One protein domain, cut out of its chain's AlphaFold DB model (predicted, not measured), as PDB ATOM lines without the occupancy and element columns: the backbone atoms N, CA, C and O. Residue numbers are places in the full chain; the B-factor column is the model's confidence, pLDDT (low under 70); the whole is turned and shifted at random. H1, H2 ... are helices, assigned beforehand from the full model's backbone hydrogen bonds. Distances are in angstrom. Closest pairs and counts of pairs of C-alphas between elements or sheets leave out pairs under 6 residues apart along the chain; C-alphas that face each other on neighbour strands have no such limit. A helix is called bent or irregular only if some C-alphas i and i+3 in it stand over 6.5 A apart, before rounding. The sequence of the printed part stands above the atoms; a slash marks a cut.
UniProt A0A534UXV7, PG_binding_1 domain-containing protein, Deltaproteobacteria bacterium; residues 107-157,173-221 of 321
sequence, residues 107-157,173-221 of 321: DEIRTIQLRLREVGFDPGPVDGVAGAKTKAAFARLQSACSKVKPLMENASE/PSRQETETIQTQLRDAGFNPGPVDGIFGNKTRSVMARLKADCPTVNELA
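Overview. This is residues 107 to 157 and 173 to 221 of the 321 residues of the protein "PG_binding_1 domain-containing protein" of Deltaproteobacteria bacterium (UniProt A0A534UXV7). Two long kinked helices, H2 and H4, cross as an uneven X, and two shorter helices, H1 and H3, sit at opposite ends of the long axis, each followed by a loop that folds back to the start of a long helix. The printed part has 100 residues, with four named helices in the order H1, H2, H3, H4 and no named strand: all helix. It is compact, with a radius of gyration of the C-alphas of 13.9 A, yet elongated in outline, 43 by 27 by 17 A.

Along the chain. H1, residues 107 to 119, begins at C-alpha 107 (-11.478, 46.148, -30.495) and is 18.4 A long. H2, residues 132 to 153, is 31.5 A long, with a kink of 40 degrees near residue 147; it is irregular, C-alphas 147 and 150 being 7.1 A apart. H3, residues 175 to 187, is 18.1 A long. H4, residues 201 to 221, is 29.2 A long and ends at C-alpha 221 (-19.070, 36.759, -18.023); it has a kink of 41 degrees near residue 215 and is only just irregular, C-alphas 212 and 215 being 6.8 A apart.

Arrangement. H2 is the hub. It touches H4 at a steep tilt of 69 degrees, only just short of perpendicular, opposite ways; the closest C-alphas, of Cys 145 and Cys 214, are 5.5 A apart. H1 touches H2 with residues 113 to 116 alone, closest at Gln 113 and Thr 134, C-alphas 6.5 A apart. H3 touches H2 with residues 181 to 185 alone, at a shallow tilt of 24 degrees, opposite ways; the closest C-alphas, of Val 148 and Leu 185, are 7.1 A apart. H1 and H3 are apart. Each O i to N i+4 pair is within hydrogen-bond range in H1 and H3, against 16 of 18 in H2 and 13 of 17 in H4.

Size, cuts and confidence. The farthest C-alphas, of Val 129 and Ser 174, are 42.9 A apart. Residues 158 to 172 are not printed; C-alphas 157 and 173 are 14.4 A apart across this cut. The links H1 to H2 and H3 to H4 are long. Confidence is under 70 at residue 107, residues 151 to 157 and residues 216 to 221.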
ATOM      1  N   ASP A 107     -12.652  47.000 -30.271       69.88
ATOM      2  CA  ASP A 107     -11.478  46.148 -30.495       69.88
ATOM      3  C   ASP A 107     -11.435  44.951 -29.542       69.88
ATOM      4  O   ASP A 107     -11.088  43.842 -29.956       69.88
ATOM      5  N   GLU A 108     -11.862  45.144 -28.291       74.56
ATOM      6  CA  GLU A 108     -12.057  44.050 -27.331       74.56
ATOM      7  C   GLU A 108     -13.143  43.086 -27.842       74.56
ATOM      8  O   GLU A 108     -12.928  41.875 -27.868       74.56
ATOM      9  N   ILE A 109     -14.263  43.602 -28.365       81.81
ATOM     10  CA  ILE A 109     -15.327  42.770 -28.947       81.81
ATOM     11  C   ILE A 109     -14.818  41.987 -30.162       81.81
ATOM     12  O   ILE A 109     -15.082  40.790 -30.260       81.81
ATOM     13  N   ARG A 110     -14.052  42.605 -31.070       81.38
ATOM     14  CA  ARG A 110     -13.470  41.888 -32.224       81.38
ATOM     15  C   ARG A 110     -12.508  40.799 -31.803       81.38
ATOM     16  O   ARG A 110     -12.528  39.721 -32.387       81.38
ATOM     17  N   THR A 111     -11.689  41.075 -30.795       79.75
ATOM     18  CA  THR A 111     -10.781  40.084 -30.213       79.75
ATOM     19  C   THR A 111     -11.576  38.880 -29.716       79.75
ATOM     20  O   THR A 111     -11.272  37.743 -30.067       79.75
ATOM     21  N   ILE A 112     -12.667  39.119 -28.988       82.31
ATOM     22  CA  ILE A 112     -13.532  38.048 -28.484       82.31
ATOM     23  C   ILE A 112     -14.217  37.297 -29.630       82.31
ATOM     24  O   ILE A 112     -14.254  36.070 -29.612       82.31
ATOM     25  N   GLN A 113     -14.707  37.993 -30.659       88.19
ATOM     26  CA  GLN A 113     -15.269  37.364 -31.857       88.19
ATOM     27  C   GLN A 113     -14.231  36.457 -32.553       88.19
ATOM     28  O   GLN A 113     -14.525  35.309 -32.884       88.19
ATOM     29  N   LEU A 114     -12.988  36.911 -32.737       85.31
ATOM     30  CA  LEU A 114     -11.927  36.077 -33.317       85.31
ATOM     31  C   LEU A 114     -11.669  34.828 -32.475       85.31
ATOM     32  O   LEU A 114     -11.590  33.724 -33.016       85.31
ATOM     33  N   ARG A 115     -11.625  34.997 -31.155       82.19
ATOM     34  CA  ARG A 115     -11.368  33.912 -30.213       82.19
ATOM     35  C   ARG A 115     -12.498  32.885 -30.196       82.19
ATOM     36  O   ARG A 115     -12.242  31.693 -30.312       82.19
ATOM     37  N   LEU A 116     -13.754  33.333 -30.172       84.94
ATOM     38  CA  LEU A 116     -14.928  32.462 -30.286       84.94
ATOM     39  C   LEU A 116     -14.866  31.611 -31.555       84.94
ATOM     40  O   LEU A 116     -15.016  30.389 -31.487       84.94
ATOM     41  N   ARG A 117     -14.556  32.244 -32.694       85.69
ATOM     42  CA  ARG A 117     -14.411  31.556 -33.981       85.69
ATOM     43  C   ARG A 117     -13.300  30.513 -33.947       85.69
ATOM     44  O   ARG A 117     -13.488  29.419 -34.470       85.69
ATOM     45  N   GLU A 118     -12.157  30.836 -33.350       78.56
ATOM     46  CA  GLU A 118     -11.039  29.900 -33.236       78.56
ATOM     47  C   GLU A 118     -11.398  28.678 -32.380       78.56
ATOM     48  O   GLU A 118     -11.040  27.545 -32.715       78.56
ATOM     49  N   VAL A 119     -12.152  28.887 -31.306       80.00
ATOM     50  CA  VAL A 119     -12.626  27.811 -30.432       80.00
ATOM     51  C   VAL A 119     -13.720  26.958 -31.101       80.00
ATOM     52  O   VAL A 119     -13.942  25.814 -30.707       80.00
ATOM     53  N   GLY A 120     -14.334  27.462 -32.174       81.69
ATOM     54  CA  GLY A 120     -15.339  26.760 -32.978       81.69
ATOM     55  C   GLY A 120     -16.772  27.239 -32.747       81.69
ATOM     56  O   GLY A 120     -17.700  26.671 -33.319       81.69
ATOM     57  N   PHE A 121     -16.969  28.293 -31.953       86.62
ATOM     58  CA  PHE A 121     -18.259  28.958 -31.791       86.62
ATOM     59  C   PHE A 121     -18.373  30.092 -32.809       86.62
ATOM     60  O   PHE A 121     -17.524  30.972 -32.836       86.62
ATOM     61  N   ASP A 122     -19.409  30.104 -33.650       89.12
ATOM     62  CA  ASP A 122     -19.589  31.164 -34.651       89.12
ATOM     63  C   ASP A 122     -20.178  32.442 -34.022       89.12
ATOM     64  O   ASP A 122     -21.371  32.465 -33.705       89.12
ATOM     65  N   PRO A 123     -19.396  33.529 -33.861       86.00
ATOM     66  CA  PRO A 123     -19.909  34.788 -33.335       86.00
ATOM     67  C   PRO A 123     -20.598  35.646 -34.409       86.00
ATOM     68  O   PRO A 123     -21.107  36.720 -34.077       86.00
ATOM     69  N   GLY A 124     -20.583  35.222 -35.680       87.12
ATOM     70  CA  GLY A 124     -20.917  36.043 -36.839       87.12
ATOM     71  C   GLY A 124     -19.720  36.830 -37.413       87.12
ATOM     72  O   GLY A 124     -18.556  36.416 -37.289       87.12
ATOM     73  N   PRO A 125     -19.987  37.951 -38.111       84.88
ATOM     74  CA  PRO A 125     -18.951  38.848 -38.623       84.88
ATOM     75  C   PRO A 125     -18.060  39.405 -37.505       84.88
ATOM     76  O   PRO A 125     -18.534  39.698 -36.414       84.88
ATOM     77  N   VAL A 126     -16.765  39.588 -37.787       80.69
ATOM     78  CA  VAL A 126     -15.818  40.233 -36.854       80.69
ATOM     79  C   VAL A 126     -15.862  41.744 -37.078       80.69
ATOM     80  O   VAL A 126     -14.958  42.349 -37.661       80.69
ATOM     81  N   ASP A 127     -16.984  42.339 -36.704       77.81
ATOM     82  CA  ASP A 127     -17.306  43.753 -36.902       77.81
ATOM     83  C   ASP A 127     -17.055  44.612 -35.650       77.81
ATOM     84  O   ASP A 127     -16.947  45.842 -35.756       77.81
ATOM     85  N   GLY A 128     -16.865  43.968 -34.495       79.06
ATOM     86  CA  GLY A 128     -16.700  44.605 -33.192       79.06
ATOM     87  C   GLY A 128     -18.001  45.004 -32.524       79.06
ATOM     88  O   GLY A 128     -17.983  45.832 -31.617       79.06
ATOM     89  N   VAL A 129     -19.120  44.433 -32.965       83.31
ATOM     90  CA  VAL A 129     -20.433  44.610 -32.355       83.31
ATOM     91  C   VAL A 129     -20.836  43.305 -31.682       83.31
ATOM     92  O   VAL A 129     -20.936  42.261 -32.321       83.31
ATOM     93  N   ALA A 130     -21.111  43.350 -30.378       81.19
ATOM     94  CA  ALA A 130     -21.577  42.187 -29.625       81.19
ATOM     95  C   ALA A 130     -23.064  41.910 -29.922       81.19
ATOM     96  O   ALA A 130     -23.935  42.087 -29.069       81.19
ATOM     97  N   GLY A 131     -23.355  41.520 -31.165       83.06
ATOM     98  CA  GLY A 131     -24.696  41.183 -31.634       83.06
ATOM     99  C   GLY A 131     -25.196  39.845 -31.085       83.06
ATOM    100  O   GLY A 131     -24.469  39.117 -30.407       83.06
ATOM    101  N   ALA A 132     -26.436  39.484 -31.426       86.12
ATOM    102  CA  ALA A 132     -27.088  38.269 -30.927       86.12
ATOM    103  C   ALA A 132     -26.245  36.996 -31.141       86.12
ATOM    104  O   ALA A 132     -26.139  36.172 -30.237       86.12
ATOM    105  N   LYS A 133     -25.580  36.866 -32.300       85.00
ATOM    106  CA  LYS A 133     -24.690  35.729 -32.593       85.00
ATOM    107  C   LYS A 133     -23.455  35.701 -31.695       85.00
ATOM    108  O   LYS A 133     -23.137  34.654 -31.149       85.00
ATOM    109  N   THR A 134     -22.793  36.841 -31.498       88.62
ATOM    110  CA  THR A 134     -21.610  36.939 -30.629       88.62
ATOM    111  C   THR A 134     -21.969  36.618 -29.181       88.62
ATOM    112  O   THR A 134     -21.273  35.834 -28.544       88.62
ATOM    113  N   LYS A 135     -23.094  37.147 -28.683       86.00
ATOM    114  CA  LYS A 135     -23.592  36.848 -27.333       86.00
ATOM    115  C   LYS A 135     -23.963  35.374 -27.171       86.00
ATOM    116  O   LYS A 135     -23.539  34.742 -26.212       86.00
ATOM    117  N   ALA A 136     -24.684  34.796 -28.133       84.56
ATOM    118  CA  ALA A 136     -25.034  33.377 -28.109       84.56
ATOM    119  C   ALA A 136     -23.794  32.470 -28.180       84.56
ATOM    120  O   ALA A 136     -23.717  31.474 -27.466       84.56
ATOM    121  N   ALA A 137     -22.809  32.814 -29.013       86.81
ATOM    122  CA  ALA A 137     -21.536  32.104 -29.096       86.81
ATOM    123  C   ALA A 137     -20.774  32.159 -27.768       86.81
ATOM    124  O   ALA A 137     -20.276  31.134 -27.308       86.81
ATOM    125  N   PHE A 138     -20.739  33.327 -27.127       86.00
ATOM    126  CA  PHE A 138     -20.109  33.501 -25.824       86.00
ATOM    127  C   PHE A 138     -20.823  32.705 -24.721       86.00
ATOM    128  O   PHE A 138     -20.168  31.975 -23.984       86.00
ATOM    129  N   ALA A 139     -22.157  32.743 -24.669       83.94
ATOM    130  CA  ALA A 139     -22.945  31.947 -23.726       83.94
ATOM    131  C   ALA A 139     -22.726  30.436 -23.919       83.94
ATOM    132  O   ALA A 139     -22.585  29.684 -22.952       83.94
ATOM    133  N   ARG A 140     -22.632  29.979 -25.176       83.38
ATOM    134  CA  ARG A 140     -22.293  28.586 -25.489       83.38
ATOM    135  C   ARG A 140     -20.898  28.236 -24.987       83.38
ATOM    136  O   ARG A 140     -20.774  27.229 -24.299       83.38
ATOM    137  N   LEU A 141     -19.895  29.074 -25.245       86.00
ATOM    138  CA  LEU A 141     -18.535  28.872 -24.745       86.00
ATOM    139  C   LEU A 141     -18.490  28.828 -23.211       86.00
ATOM    140  O   LEU A 141     -17.852  27.944 -22.647       86.00
ATOM    141  N   GLN A 142     -19.201  29.725 -22.530       85.81
ATOM    142  CA  GLN A 142     -19.295  29.732 -21.071       85.81
ATOM    143  C   GLN A 142     -19.907  28.425 -20.550       85.81
ATOM    144  O   GLN A 142     -19.327  27.772 -19.683       85.81
ATOM    145  N   SER A 143     -21.032  27.989 -21.128       82.81
ATOM    146  CA  SER A 143     -21.665  26.714 -20.765       82.81
ATOM    147  C   SER A 143     -20.758  25.513 -21.050       82.81
ATOM    148  O   SER A 143     -20.712  24.561 -20.270       82.81
ATOM    149  N   ALA A 144     -19.996  25.573 -22.142       82.00
ATOM    150  CA  ALA A 144     -19.056  24.547 -22.549       82.00
ATOM    151  C   ALA A 144     -17.895  24.442 -21.555       82.00
ATOM    152  O   ALA A 144     -17.575  23.344 -21.107       82.00
ATOM    153  N   CYS A 145     -17.331  25.581 -21.142       83.81
ATOM    154  CA  CYS A 145     -16.292  25.663 -20.120       83.81
ATOM    155  C   CYS A 145     -16.761  25.114 -18.766       83.81
ATOM    156  O   CYS A 145     -16.030  24.349 -18.142       83.81
ATOM    157  N   SER A 146     -17.990  25.417 -18.336       82.31
ATOM    158  CA  SER A 146     -18.550  24.858 -17.096       82.31
ATOM    159  C   SER A 146     -18.701  23.333 -17.147       82.31
ATOM    160  O   SER A 146     -18.456  22.666 -16.146       82.31
ATOM    161  N   LYS A 147     -19.052  22.767 -18.310       80.81
ATOM    162  CA  LYS A 147     -19.191  21.312 -18.509       80.81
ATOM    163  C   LYS A 147     -17.854  20.571 -18.498       80.81
ATOM    164  O   LYS A 147     -17.789  19.451 -18.006       80.81
ATOM    165  N   VAL A 148     -16.795  21.178 -19.037       77.44
ATOM    166  CA  VAL A 148     -15.459  20.555 -19.120       77.44
ATOM    167  C   VAL A 148     -14.551  20.901 -17.939       77.44
ATOM    168  O   VAL A 148     -13.485  20.307 -17.801       77.44
ATOM    169  N   LYS A 149     -14.959  21.825 -17.061       78.81
ATOM    170  CA  LYS A 149     -14.261  22.138 -15.806       78.81
ATOM    171  C   LYS A 149     -13.859  20.884 -15.003       78.81
ATOM    172  O   LYS A 149     -12.669  20.773 -14.707       78.81
ATOM    173  N   PRO A 150     -14.748  19.899 -14.745       70.69
ATOM    174  CA  PRO A 150     -14.353  18.673 -14.045       70.69
ATOM    175  C   PRO A 150     -13.310  17.844 -14.811       70.69
ATOM    176  O   PRO A 150     -12.465  17.209 -14.194       70.69
ATOM    177  N   LEU A 151     -13.297  17.869 -16.150       66.44
ATOM    178  CA  LEU A 151     -12.260  17.187 -16.938       66.44
ATOM    179  C   LEU A 151     -10.885  17.841 -16.805       66.44
ATOM    180  O   LEU A 151      -9.869  17.148 -16.828       66.44
ATOM    181  N   MET A 152     -10.845  19.170 -16.702       63.09
ATOM    182  CA  MET A 152      -9.599  19.909 -16.497       63.09
ATOM    183  C   MET A 152      -9.045  19.722 -15.082       63.09
ATOM    184  O   MET A 152      -7.829  19.646 -14.930       63.09
ATOM    185  N   GLU A 153      -9.917  19.625 -14.078       61.47
ATOM    186  CA  GLU A 153      -9.557  19.512 -12.657       61.47
ATOM    187  C   GLU A 153      -9.123  18.081 -12.289       61.47
ATOM    188  O   GLU A 153      -8.056  17.888 -11.703       61.47
ATOM    189  N   ASN A 154      -9.822  17.062 -12.804       51.84
ATOM    190  CA  ASN A 154      -9.449  15.649 -12.644       51.84
ATOM    191  C   ASN A 154      -8.136  15.268 -13.362       51.84
ATOM    192  O   ASN A 154      -7.536  14.237 -13.062       51.84
ATOM    193  N   ALA A 155      -7.664  16.091 -14.305       50.00
ATOM    194  CA  ALA A 155      -6.338  15.947 -14.909       50.00
ATOM    195  C   ALA A 155      -5.213  16.555 -14.044       50.00
ATOM    196  O   ALA A 155      -4.043  16.242 -14.263       50.00
ATOM    197  N   SER A 156      -5.546  17.415 -13.072       45.12
ATOM    198  CA  SER A 156      -4.601  18.052 -12.140       45.12
ATOM    199  C   SER A 156      -4.635  17.489 -10.712       45.12
ATOM    200  O   SER A 156      -3.658  17.643  -9.980       45.12
ATOM    201  N   GLU A 157      -5.703  16.793 -10.315       38.84
ATOM    202  CA  GLU A 157      -5.879  16.260  -8.952       38.84
ATOM    203  C   GLU A 157      -5.266  14.871  -8.707       38.84
ATOM    204  O   GLU A 157      -5.298  14.363  -7.589       38.84
ATOM    205  N   PRO A 173      -4.210   9.798 -22.014       74.81
ATOM    206  CA  PRO A 173      -5.347   9.114 -21.416       74.81
ATOM    207  C   PRO A 173      -5.542   7.745 -22.067       74.81
ATOM    208  O   PRO A 173      -5.243   7.554 -23.251       74.81
ATOM    209  N   SER A 174      -6.030   6.778 -21.291       83.62
ATOM    210  CA  SER A 174      -6.392   5.466 -21.825       83.62
ATOM    211  C   SER A 174      -7.392   5.625 -22.976       83.62
ATOM    212  O   SER A 174      -8.026   6.671 -23.134       83.62
ATOM    213  N   ARG A 175      -7.570   4.593 -23.804       87.12
ATOM    214  CA  ARG A 175      -8.540   4.660 -24.906       87.12
ATOM    215  C   ARG A 175      -9.947   5.010 -24.402       87.12
ATOM    216  O   ARG A 175     -10.586   5.889 -24.965       87.12
ATOM    217  N   GLN A 176     -10.386   4.387 -23.307       85.69
ATOM    218  CA  GLN A 176     -11.690   4.659 -22.692       85.69
ATOM    219  C   GLN A 176     -11.771   6.084 -22.129       85.69
ATOM    220  O   GLN A 176     -12.748   6.780 -22.378       85.69
ATOM    221  N   GLU A 177     -10.725   6.552 -21.436       83.06
ATOM    222  CA  GLU A 177     -10.625   7.946 -20.968       83.06
ATOM    223  C   GLU A 177     -10.654   8.932 -22.147       83.06
ATOM    224  O   GLU A 177     -11.229  10.012 -22.072       83.06
ATOM    225  N   THR A 178     -10.057   8.564 -23.277       85.50
ATOM    226  CA  THR A 178     -10.061   9.395 -24.478       85.50
ATOM    227  C   THR A 178     -11.442   9.436 -25.124       85.50
ATOM    228  O   THR A 178     -11.882  10.511 -25.517       85.50
ATOM    229  N   GLU A 179     -12.153   8.309 -25.207       88.38
ATOM    230  CA  GLU A 179     -13.526   8.260 -25.729       88.38
ATOM    231  C   GLU A 179     -14.476   9.099 -24.867       88.38
ATOM    232  O   GLU A 179     -15.309   9.834 -25.408       88.38
ATOM    233  N   THR A 180     -14.325   9.057 -23.538       86.88
ATOM    234  CA  THR A 180     -15.119   9.896 -22.629       86.88
ATOM    235  C   THR A 180     -14.772  11.370 -22.790       86.88
ATOM    236  O   THR A 180     -15.684  12.177 -22.951       86.88
ATOM    237  N   ILE A 181     -13.485  11.734 -22.853       84.88
ATOM    238  CA  ILE A 181     -13.053  13.117 -23.103       84.88
ATOM    239  C   ILE A 181     -13.591  13.619 -24.446       84.88
ATOM    240  O   ILE A 181     -14.205  14.679 -24.503       84.88
ATOM    241  N   GLN A 182     -13.403  12.877 -25.539       90.81
ATOM    242  CA  GLN A 182     -13.884  13.286 -26.860       90.81
ATOM    243  C   GLN A 182     -15.419  13.391 -26.891       90.81
ATOM    244  O   GLN A 182     -15.959  14.310 -27.506       90.81
ATOM    245  N   THR A 183     -16.136  12.497 -26.204       89.69
ATOM    246  CA  THR A 183     -17.600  12.579 -26.080       89.69
ATOM    247  C   THR A 183     -18.014  13.839 -25.332       89.69
ATOM    248  O   THR A 183     -18.783  14.632 -25.864       89.69
ATOM    249  N   GLN A 184     -17.423  14.100 -24.168       86.38
ATOM    250  CA  GLN A 184     -17.747  15.275 -23.362       86.38
ATOM    251  C   GLN A 184     -17.381  16.589 -24.059       86.38
ATOM    252  O   GLN A 184     -18.136  17.554 -23.992       86.38
ATOM    253  N   LEU A 185     -16.258  16.632 -24.782       87.00
ATOM    254  CA  LEU A 185     -15.882  17.783 -25.602       87.00
ATOM    255  C   LEU A 185     -16.917  18.051 -26.698       87.00
ATOM    256  O   LEU A 185     -17.298  19.202 -26.908       87.00
ATOM    257  N   ARG A 186     -17.402  17.002 -27.367       88.25
ATOM    258  CA  ARG A 186     -18.464  17.118 -28.370       88.25
ATOM    259  C   ARG A 186     -19.783  17.583 -27.752       88.25
ATOM    260  O   ARG A 186     -20.411  18.485 -28.298       88.25
ATOM    261  N   ASP A 187     -20.161  17.038 -26.601       86.69
ATOM    262  CA  ASP A 187     -21.399  17.391 -25.889       86.69
ATOM    263  C   ASP A 187     -21.348  18.811 -25.288       86.69
ATOM    264  O   ASP A 187     -22.370  19.480 -25.094       86.69
ATOM    265  N   ALA A 188     -20.139  19.308 -25.017       82.88
ATOM    266  CA  ALA A 188     -19.874  20.697 -24.665       82.88
ATOM    267  C   ALA A 188     -19.887  21.638 -25.887       82.88
ATOM    268  O   ALA A 188     -19.925  22.851 -25.715       82.88
ATOM    269  N   GLY A 189     -19.927  21.112 -27.114       83.50
ATOM    270  CA  GLY A 189     -19.998  21.897 -28.349       83.50
ATOM    271  C   GLY A 189     -18.650  22.158 -29.023       83.50
ATOM    272  O   GLY A 189     -18.595  22.915 -29.991       83.50
ATOM    273  N   PHE A 190     -17.568  21.532 -28.557       87.69
ATOM    274  CA  PHE A 190     -16.281  21.541 -29.250       87.69
ATOM    275  C   PHE A 190     -16.225  20.450 -30.323       87.69
ATOM    276  O   PHE A 190     -16.986  19.486 -30.309       87.69
ATOM    277  N   ASN A 191     -15.273  20.563 -31.250       88.81
ATOM    278  CA  ASN A 191     -15.039  19.546 -32.275       88.81
ATOM    279  C   ASN A 191     -13.699  18.823 -32.045       88.81
ATOM    280  O   ASN A 191     -12.681  19.217 -32.622       88.81
ATOM    281  N   PRO A 192     -13.671  17.758 -31.222       86.81
ATOM    282  CA  PRO A 192     -12.459  16.977 -30.973       86.81
ATOM    283  C   PRO A 192     -12.095  16.026 -32.123       86.81
ATOM    284  O   PRO A 192     -11.049  15.384 -32.051       86.81
ATOM    285  N   GLY A 193     -12.911  15.948 -33.183       87.62
ATOM    286  CA  GLY A 193     -12.828  14.922 -34.222       87.62
ATOM    287  C   GLY A 193     -13.752  13.724 -33.954       87.62
ATOM    288  O   GLY A 193     -14.688  13.840 -33.160       87.62
ATOM    289  N   PRO A 194     -13.535  12.591 -34.648       91.38
ATOM    290  CA  PRO A 194     -14.233  11.339 -34.362       91.38
ATOM    291  C   PRO A 194     -14.034  10.910 -32.905       91.38
ATOM    292  O   PRO A 194     -12.967  11.134 -32.340       91.38
ATOM    293  N   VAL A 195     -15.049  10.279 -32.309       89.44
ATOM    294  CA  VAL A 195     -14.892   9.602 -31.012       89.44
ATOM    295  C   VAL A 195     -14.396   8.194 -31.286       89.44
ATOM    296  O   VAL A 195     -15.179   7.269 -31.477       89.44
ATOM    297  N   ASP A 196     -13.085   8.087 -31.426       88.25
ATOM    298  CA  ASP A 196     -12.352   6.870 -31.769       88.25
ATOM    299  C   ASP A 196     -11.452   6.383 -30.621       88.25
ATOM    300  O   ASP A 196     -10.822   5.329 -30.731       88.25
ATOM    301  N   GLY A 197     -11.379   7.146 -29.526       87.25
ATOM    302  CA  GLY A 197     -10.501   6.856 -28.398       87.25
ATOM    303  C   GLY A 197      -9.031   7.138 -28.665       87.25
ATOM    304  O   GLY A 197      -8.177   6.735 -27.875       87.25
ATOM    305  N   ILE A 198      -8.716   7.834 -29.759       88.25
ATOM    306  CA  ILE A 198      -7.358   8.228 -30.116       88.25
ATOM    307  C   ILE A 198      -7.156   9.686 -29.733       88.25
ATOM    308  O   ILE A 198      -7.796  10.591 -30.269       88.25
ATOM    309  N   PHE A 199      -6.203   9.946 -28.837       85.00
ATOM    310  CA  PHE A 199      -5.893  11.308 -28.411       85.00
ATOM    311  C   PHE A 199      -5.090  12.026 -29.506       85.00
ATOM    312  O   PHE A 199      -3.864  12.150 -29.455       85.00
ATOM    313  N   GLY A 200      -5.796  12.416 -30.565       85.00
ATOM    314  CA  GLY A 200      -5.247  12.971 -31.791       85.00
ATOM    315  C   GLY A 200      -5.014  14.476 -31.721       85.00
ATOM    316  O   GLY A 200      -5.250  15.141 -30.712       85.00
ATOM    317  N   ASN A 201      -4.565  15.043 -32.841       87.19
ATOM    318  CA  ASN A 201      -4.232  16.467 -32.915       87.19
ATOM    319  C   ASN A 201      -5.456  17.363 -32.690       87.19
ATOM    320  O   ASN A 201      -5.333  18.368 -32.005       87.19
ATOM    321  N   LYS A 202      -6.639  16.975 -33.187       85.06
ATOM    322  CA  LYS A 202      -7.881  17.736 -32.970       85.06
ATOM    323  C   LYS A 202      -8.257  17.794 -31.488       85.06
ATOM    324  O   LYS A 202      -8.438  18.883 -30.954       85.06
ATOM    325  N   THR A 203      -8.290  16.648 -30.809       87.88
ATOM    326  CA  THR A 203      -8.560  16.564 -29.365       87.88
ATOM    327  C   THR A 203      -7.529  17.364 -28.561       87.88
ATOM    328  O   THR A 203      -7.907  18.166 -27.710       87.88
ATOM    329  N   ARG A 204      -6.233  17.244 -28.893       85.44
ATOM    330  CA  ARG A 204      -5.155  18.050 -28.290       85.44
ATOM    331  C   ARG A 204      -5.357  19.551 -28.471       85.44
ATOM    332  O   ARG A 204      -5.236  20.294 -27.502       85.44
ATOM    333  N   SER A 205      -5.662  20.002 -29.686       82.56
ATOM    334  CA  SER A 205      -5.882  21.423 -29.977       82.56
ATOM    335  C   SER A 205      -7.069  21.985 -29.201       82.56
ATOM    336  O   SER A 205      -6.969  23.087 -28.668       82.56
ATOM    337  N   VAL A 206      -8.165  21.228 -29.086       84.69
ATOM    338  CA  VAL A 206      -9.328  21.627 -28.280       84.69
ATOM    339  C   VAL A 206      -8.946  21.765 -26.807       84.69
ATOM    340  O   VAL A 206      -9.210  22.806 -26.214       84.69
ATOM    341  N   MET A 207      -8.258  20.773 -26.234       83.19
ATOM    342  CA  MET A 207      -7.814  20.819 -24.833       83.19
ATOM    343  C   MET A 207      -6.842  21.977 -24.558       83.19
ATOM    344  O   MET A 207      -6.933  22.632 -23.520       83.19
ATOM    345  N   ALA A 208      -5.933  22.270 -25.493       80.69
ATOM    346  CA  ALA A 208      -5.007  23.395 -25.377       80.69
ATOM    347  C   ALA A 208      -5.733  24.750 -25.393       80.69
ATOM    348  O   ALA A 208      -5.413  25.625 -24.587       80.69
ATOM    349  N   ARG A 209      -6.731  24.909 -26.273       78.44
ATOM    350  CA  ARG A 209      -7.563  26.121 -26.360       78.44
ATOM    351  C   ARG A 209      -8.426  26.297 -25.119       78.44
ATOM    352  O   ARG A 209      -8.400  27.351 -24.500       78.44
ATOM    353  N   LEU A 210      -9.085  25.230 -24.672       81.69
ATOM    354  CA  LEU A 210      -9.859  25.201 -23.431       81.69
ATOM    355  C   LEU A 210      -9.061  25.694 -22.226       81.69
ATOM    356  O   LEU A 210      -9.522  26.562 -21.486       81.69
ATOM    357  N   LYS A 211      -7.830  25.195 -22.074       81.50
ATOM    358  CA  LYS A 211      -6.934  25.606 -20.992       81.50
ATOM    359  C   LYS A 211      -6.571  27.095 -21.051       81.50
ATOM    360  O   LYS A 211      -6.379  27.705 -20.004       81.50
ATOM    361  N   ALA A 212      -6.474  27.675 -22.247       77.81
ATOM    362  CA  ALA A 212      -6.152  29.089 -22.437       77.81
ATOM    363  C   ALA A 212      -7.374  30.017 -22.308       77.81
ATOM    364  O   ALA A 212      -7.234  31.151 -21.847       77.81
ATOM    365  N   ASP A 213      -8.556  29.553 -22.713       74.88
ATOM    366  CA  ASP A 213      -9.724  30.410 -22.928       74.88
ATOM    367  C   ASP A 213     -10.745  30.327 -21.785       74.88
ATOM    368  O   ASP A 213     -11.284  31.358 -21.376       74.88
ATOM    369  N   CYS A 214     -10.952  29.153 -21.178       77.88
ATOM    370  CA  CYS A 214     -11.892  28.997 -20.064       77.88
ATOM    371  C   CYS A 214     -11.610  29.842 -18.801       77.88
ATOM    372  O   CYS A 214     -12.581  30.293 -18.191       77.88
ATOM    373  N   PRO A 215     -10.359  30.129 -18.385       70.81
ATOM    374  CA  PRO A 215     -10.141  31.062 -17.276       70.81
ATOM    375  C   PRO A 215     -10.577  32.496 -17.624       70.81
ATOM    376  O   PRO A 215     -11.082  33.208 -16.764       70.81
ATOM    377  N   THR A 216     -10.453  32.904 -18.892       66.50
ATOM    378  CA  THR A 216     -10.769  34.275 -19.332       66.50
ATOM    379  C   THR A 216     -12.268  34.530 -19.499       66.50
ATOM    380  O   THR A 216     -12.734  35.643 -19.275       66.50
ATOM    381  N   VAL A 217     -13.056  33.510 -19.855       66.12
ATOM    382  CA  VAL A 217     -14.509  33.679 -20.054       66.12
ATOM    383  C   VAL A 217     -15.280  33.824 -18.747       66.12
ATOM    384  O   VAL A 217     -16.309  34.490 -18.741       66.12
ATOM    385  N   ASN A 218     -14.787  33.254 -17.642       62.69
ATOM    386  CA  ASN A 218     -15.414  33.440 -16.332       62.69
ATOM    387  C   ASN A 218     -15.217  34.874 -15.812       62.69
ATOM    388  O   ASN A 218     -16.110  35.430 -15.186       62.69
ATOM    389  N   GLU A 219     -14.075  35.490 -16.126       59.34
ATOM    390  CA  GLU A 219     -13.785  36.892 -15.805       59.34
ATOM    391  C   GLU A 219     -14.599  37.862 -16.685       59.34
ATOM    392  O   GLU A 219     -15.050  38.904 -16.215       59.34
ATOM    393  N   LEU A 220     -14.857  37.497 -17.948       61.84
ATOM    394  CA  LEU A 220     -15.636  38.311 -18.894       61.84
ATOM    395  C   LEU A 220     -17.159  38.097 -18.839       61.84
ATOM    396  O   LEU A 220     -17.890  38.835 -19.504       61.84
ATOM    397  N   ALA A 221     -17.651  37.117 -18.074       56.03
ATOM    398  CA  ALA A 221     -19.070  36.759 -18.023       56.03
ATOM    399  C   ALA A 221     -19.972  37.952 -17.665       56.03
ATOM    400  O   ALA A 221     -20.972  38.187 -18.333       56.03
TER     401      ALA A 221